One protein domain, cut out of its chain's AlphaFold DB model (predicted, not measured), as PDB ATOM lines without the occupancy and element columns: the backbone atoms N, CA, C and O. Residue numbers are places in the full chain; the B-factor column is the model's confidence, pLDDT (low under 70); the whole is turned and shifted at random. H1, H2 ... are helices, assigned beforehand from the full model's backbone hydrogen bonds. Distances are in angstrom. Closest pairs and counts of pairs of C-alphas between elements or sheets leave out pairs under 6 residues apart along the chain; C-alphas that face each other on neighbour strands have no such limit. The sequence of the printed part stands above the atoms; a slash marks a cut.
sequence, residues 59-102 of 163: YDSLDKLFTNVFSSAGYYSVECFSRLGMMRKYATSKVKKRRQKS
ATOM      1  N   TYR A  59     301.956  73.061  16.861       91.56
ATOM      2  CA  TYR A  59     303.197  72.742  16.143       91.56
ATOM      3  C   TYR A  59     304.453  73.052  16.967       91.56
ATOM      4  O   TYR A  59     305.487  72.434  16.742       91.56
ATOM      5  N   ASP A  60     304.354  73.921  17.976       89.69
ATOM      6  CA  ASP A  60     305.476  74.307  18.845       89.69
ATOM      7  C   ASP A  60     305.982  73.118  19.695       89.69
ATOM      8  O   ASP A  60     307.151  73.048  20.070       89.69
ATOM      9  N   SER A  61     305.120  72.137  19.986       91.69
ATOM     10  CA  SER A  61     305.508  70.908  20.692       91.69
ATOM     11  C   SER A  61     306.314  69.939  19.822       91.69
ATOM     12  O   SER A  61     307.047  69.110  20.366       91.69
ATOM     13  N   LEU A  62     306.241  70.056  18.489       92.12
ATOM     14  CA  LEU A  62     307.050  69.233  17.589       92.12
ATOM     15  C   LEU A  62     308.529  69.582  17.685       92.12
ATOM     16  O   LEU A  62     309.351  68.679  17.612       92.12
ATOM     17  N   ASP A  63     308.877  70.846  17.915       91.00
ATOM     18  CA  ASP A  63     310.270  71.256  18.107       91.00
ATOM     19  C   ASP A  63     310.903  70.547  19.320       91.00
ATOM     20  O   ASP A  63     311.974  69.936  19.241       91.00
ATOM     21  N   LYS A  64     310.157  70.498  20.432       91.06
ATOM     22  CA  LYS A  64     310.549  69.753  21.638       91.06
ATOM     23  C   LYS A  64     310.649  68.254  21.372       91.06
ATOM     24  O   LYS A  64     311.577  67.609  21.856       91.06
ATOM     25  N   LEU A  65     309.704  67.682  20.627       92.00
ATOM     26  CA  LEU A  65     309.738  66.267  20.256       92.00
ATOM     27  C   LEU A  65     310.975  65.954  19.405       92.00
ATOM     28  O   LEU A  65     311.685  64.994  19.692       92.00
ATOM     29  N   PHE A  66     311.244  66.766  18.386       91.25
ATOM     30  CA  PHE A  66     312.361  66.566  17.469       91.25
ATOM     31  C   PHE A  66     313.698  66.720  18.184       91.25
ATOM     32  O   PHE A  66     314.578  65.886  17.999       91.25
ATOM     33  N   THR A  67     313.822  67.702  19.074       91.50
ATOM     34  CA  THR A  67     315.015  67.856  19.913       91.50
ATOM     35  C   THR A  67     315.227  66.642  20.822       91.50
ATOM     36  O   THR A  67     316.351  66.173  20.958       91.50
ATOM     37  N   ASN A  68     314.163  66.065  21.392       92.25
ATOM     38  CA  ASN A  68     314.280  64.863  22.224       92.25
ATOM     39  C   ASN A  68     314.638  63.598  21.426       92.25
ATOM     40  O   ASN A  68     315.400  62.768  21.911       92.25
ATOM     41  N   VAL A  69     314.080  63.422  20.225       91.50
ATOM     42  CA  VAL A  69     314.283  62.205  19.418       91.50
ATOM     43  C   VAL A  69     315.593  62.257  18.629       91.50
ATOM     44  O   VAL A  69     316.290  61.250  18.528       91.50
ATOM     45  N   PHE A  70     315.937  63.419  18.077       89.75
ATOM     46  CA  PHE A  70     317.070  63.600  17.165       89.75
ATOM     47  C   PHE A  70     318.235  64.375  17.790       89.75
ATOM     48  O   PHE A  70     319.180  64.721  17.090       89.75
ATOM     49  N   SER A  71     318.191  64.654  19.099       87.00
ATOM     50  CA  SER A  71     319.143  65.502  19.849       87.00
ATOM     51  C   SER A  71     319.190  66.979  19.417       87.00
ATOM     52  O   SER A  71     319.634  67.826  20.188       87.00
ATOM     53  N   SER A  72     318.726  67.315  18.210       89.44
ATOM     54  CA  SER A  72     318.637  68.676  17.681       89.44
ATOM     55  C   SER A  72     317.559  68.769  16.596       89.44
ATOM     56  O   SER A  72     317.390  67.845  15.797       89.44
ATOM     57  N   ALA A  73     316.835  69.888  16.552       88.12
ATOM     58  CA  ALA A  73     315.954  70.241  15.446       88.12
ATOM     59  C   ALA A  73     316.708  71.120  14.432       88.12
ATOM     60  O   ALA A  73     317.357  72.099  14.794       88.12
ATOM     61  N   GLY A  74     316.628  70.774  13.145       89.81
ATOM     62  CA  GLY A  74     317.249  71.565  12.081       89.81
ATOM     63  C   GLY A  74     316.532  72.900  11.861       89.81
ATOM     64  O   GLY A  74     315.317  72.988  12.033       89.81
ATOM     65  N   TYR A  75     317.269  73.917  11.401       92.00
ATOM     66  CA  TYR A  75     316.750  75.272  11.154       92.00
ATOM     67  C   TYR A  75     315.438  75.279  10.351       92.00
ATOM     68  O   TYR A  75     314.437  75.836  10.792       92.00
ATOM     69  N   TYR A  76     315.407  74.575   9.213       93.56
ATOM     70  CA  TYR A  76     314.215  74.499   8.363       93.56
ATOM     71  C   TYR A  76     313.013  73.846   9.055       93.56
ATOM     72  O   TYR A  76     311.874  74.201   8.761       93.56
ATOM     73  N   SER A  77     313.237  72.902   9.974       91.19
ATOM     74  CA  SER A  77     312.159  72.256  10.728       91.19
ATOM     75  C   SER A  77     311.538  73.223  11.730       91.19
ATOM     76  O   SER A  77     310.317  73.358  11.756       91.19
ATOM     77  N   VAL A  78     312.366  73.936  12.498       91.56
ATOM     78  CA  VAL A  78     311.910  74.927  13.489       91.56
ATOM     79  C   VAL A  78     311.151  76.069  12.813       91.56
ATOM     80  O   VAL A  78     310.064  76.454  13.259       91.56
ATOM     81  N   GLU A  79     311.680  76.563  11.693       93.75
ATOM     82  CA  GLU A  79     311.029  77.601  10.893       93.75
ATOM     83  C   GLU A  79     309.681  77.109  10.342       93.75
ATOM     84  O   GLU A  79     308.658  77.789  10.450       93.75
ATOM     85  N   CYS A  80     309.639  75.876   9.827       92.81
ATOM     86  CA  CYS A  80     308.406  75.264   9.339       92.81
ATOM     87  C   CYS A  80     307.349  75.128  10.448       92.81
ATOM     88  O   CYS A  80     306.190  75.500  10.243       92.81
ATOM     89  N   PHE A  81     307.728  74.654  11.639       93.00
ATOM     90  CA  PHE A  81     306.807  74.526  12.773       93.00
ATOM     91  C   PHE A  81     306.250  75.883  13.209       93.00
ATOM     92  O   PHE A  81     305.037  76.011  13.404       93.00
ATOM     93  N   SER A  82     307.103  76.907  13.262       93.06
ATOM     94  CA  SER A  82     306.704  78.281  13.584       93.06
ATOM     95  C   SER A  82     305.715  78.833  12.556       93.06
ATOM     96  O   SER A  82     304.644  79.336  12.919       93.06
ATOM     97  N   ARG A  83     306.006  78.664  11.258       93.00
ATOM     98  CA  ARG A  83     305.120  79.085  10.164       93.00
ATOM     99  C   ARG A  83     303.770  78.368  10.218       93.00
ATOM    100  O   ARG A  83     302.730  79.023  10.144       93.00
ATOM    101  N   LEU A  84     303.752  77.051  10.425       91.25
ATOM    102  CA  LEU A  84     302.514  76.271  10.572       91.25
ATOM    103  C   LEU A  84     301.701  76.700  11.806       91.25
ATOM    104  O   LEU A  84     300.472  76.828  11.736       91.25
ATOM    105  N   GLY A  85     302.376  76.987  12.921       90.19
ATOM    106  CA  GLY A  85     301.768  77.551  14.124       90.19
ATOM    107  C   GLY A  85     301.100  78.904  13.860       90.19
ATOM    108  O   GLY A  85     299.948  79.119  14.260       90.19
ATOM    109  N   MET A  86     301.774  79.801  13.135       90.19
ATOM    110  CA  MET A  86     301.213  81.092  12.721       90.19
ATOM    111  C   MET A  86     300.003  80.931  11.796       90.19
ATOM    112  O   MET A  86     298.965  81.550  12.046       90.19
ATOM    113  N   MET A  87     300.087  80.065  10.783       87.75
ATOM    114  CA  MET A  87     298.987  79.816   9.839       87.75
ATOM    115  C   MET A  87     297.720  79.345  10.563       87.75
ATOM    116  O   MET A  87     296.623  79.854  10.312       87.75
ATOM    117  N   ARG A  88     297.857  78.458  11.557       85.12
ATOM    118  CA  ARG A  88     296.734  78.027  12.404       85.12
ATOM    119  C   ARG A  88     296.126  79.187  13.208       85.12
ATOM    120  O   ARG A  88     294.899  79.345  13.249       85.12
ATOM    121  N   LYS A  89     296.960  80.011  13.851       85.38
ATOM    122  CA  LYS A  89     296.513  81.196  14.618       85.38
ATOM    123  C   LYS A  89     295.797  82.209  13.711       85.38
ATOM    124  O   LYS A  89     294.793  82.812  14.098       85.38
ATOM    125  N   TYR A  90     296.258  82.359  12.473       85.06
ATOM    126  CA  TYR A  90     295.638  83.237  11.488       85.06
ATOM    127  C   TYR A  90     294.290  82.706  10.981       85.06
ATOM    128  O   TYR A  90     293.309  83.457  10.949       85.06
ATOM    129  N   ALA A  91     294.195  81.411  10.662       79.69
ATOM    130  CA  ALA A  91     292.951  80.772  10.232       79.69
ATOM    131  C   ALA A  91     291.843  80.914  11.293       79.69
ATOM    132  O   ALA A  91     290.735  81.366  10.993       79.69
ATOM    133  N   THR A  92     292.164  80.634  12.560       76.56
ATOM    134  CA  THR A  92     291.224  80.811  13.684       76.56
ATOM    135  C   THR A  92     290.798  82.275  13.858       76.56
ATOM    136  O   THR A  92     289.615  82.561  14.075       76.56
ATOM    137  N   SER A  93     291.721  83.223  13.670       77.88
ATOM    138  CA  SER A  93     291.440  84.664  13.724       77.88
ATOM    139  C   SER A  93     290.527  85.139  12.586       77.88
ATOM    140  O   SER A  93     289.587  85.900  12.829       77.88
ATOM    141  N   LYS A  94     290.741  84.669  11.347       71.56
ATOM    142  CA  LYS A  94     289.859  84.947  10.197       71.56
ATOM    143  C   LYS A  94     288.449  84.408  10.426       71.56
ATOM    144  O   LYS A  94     287.477  85.131  10.200       71.56
ATOM    145  N   VAL A  95     288.332  83.175  10.919       68.31
ATOM    146  CA  VAL A  95     287.037  82.572  11.270       68.31
ATOM    147  C   VAL A  95     286.332  83.403  12.346       68.31
ATOM    148  O   VAL A  95     285.150  83.710  12.200       68.31
ATOM    149  N   LYS A  96     287.049  83.866  13.379       67.06
ATOM    150  CA  LYS A  96     286.489  84.749  14.417       67.06
ATOM    151  C   LYS A  96     285.976  86.077  13.842       67.06
ATOM    152  O   LYS A  96     284.871  86.488  14.191       67.06
ATOM    153  N   LYS A  97     286.721  86.713  12.928       65.69
ATOM    154  CA  LYS A  97     286.304  87.957  12.245       65.69
ATOM    155  C   LYS A  97     285.066  87.751  11.361       65.69
ATOM    156  O   LYS A  97     284.129  88.540  11.444       65.69
ATOM    157  N   ARG A  98     285.014  86.668  10.571       61.78
ATOM    158  CA  ARG A  98     283.823  86.301   9.773       61.78
ATOM    159  C   ARG A  98     282.594  86.111  10.667       61.78
ATOM    160  O   ARG A  98     281.545  86.678  10.388       61.78
ATOM    161  N   ARG A  99     282.756  85.412  11.795       59.59
ATOM    162  CA  ARG A  99     281.687  85.171  12.783       59.59
ATOM    163  C   ARG A  99     281.194  86.445  13.474       59.59
ATOM    164  O   ARG A  99     280.027  86.513  13.839       59.59
ATOM    165  N   GLN A 100     282.055  87.444  13.667       58.44
ATOM    166  CA  GLN A 100     281.639  88.751  14.189       58.44
ATOM    167  C   GLN A 100     280.844  89.553  13.153       58.44
ATOM    168  O   GLN A 100     279.861  90.186  13.520       58.44
ATOM    169  N   LYS A 101     281.201  89.466  11.865       55.12
ATOM    170  CA  LYS A 101     280.480  90.144  10.776       55.12
ATOM    171  C   LYS A 101     279.048  89.612  10.593       55.12
ATOM    172  O   LYS A 101     278.153  90.382  10.275       55.12
ATOM    173  N   SER A 102     278.815  88.327  10.871       52.25
ATOM    174  CA  SER A 102     277.481  87.700  10.841       52.25
ATOM    175  C   SER A 102     276.581  88.042  12.040       52.25
ATOM    176  O   SER A 102     275.400  87.721  12.010       52.25
TER     177      SER A 102
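AT A GLANCE: This is residues 59 to 102 of the 163 residues of the protein "Hypothetical protein" of Rotaria socialis (UniProt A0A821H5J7). A long helix, H2, has the short helix H1 folded back beside its first part, an uneven helical hairpin whose longer arm sticks out alone with residues 89 to 102. The printed part has 44 residues with two named helices, H1 then H2, and no named strand; the class is all helix. It is extended, a rod spanning 48 by 15 by 6 A, with a radius of gyration of the C-alphas of 14.5 A.

IN THESE COORDINATES: H2, residues 75 to 101, runs 39.2 A from C-alpha 75 at (316.750, 75.272, 11.154) to C-alpha 101 at (280.480, 90.144, 10.776). H1, residues 60 to 70, begins with C-alpha 60 at (305.476, 74.307, 18.845) and measures 15.9 A.

HOW THE PARTS SIT: H2 touches H1 with residues 77 to 85 alone; the closest C-alphas, of Val 78 and Asp 63, are 6.1 A apart. The two form a helical hairpin, running opposite ways at a shallow tilt of 19 degrees. Every O i to N i+4 pair is within hydrogen-bond range in H2, and 6 of 7 in H1.

THE WHOLE: The C-alphas farthest apart, of Ser 71 and Ser 102, are 48.1 A apart. The printed part has no cut, and the link from H1 to H2 is tight. Mean pLDDT of the printed part is 83.9; residues 95 to 102 are under 70.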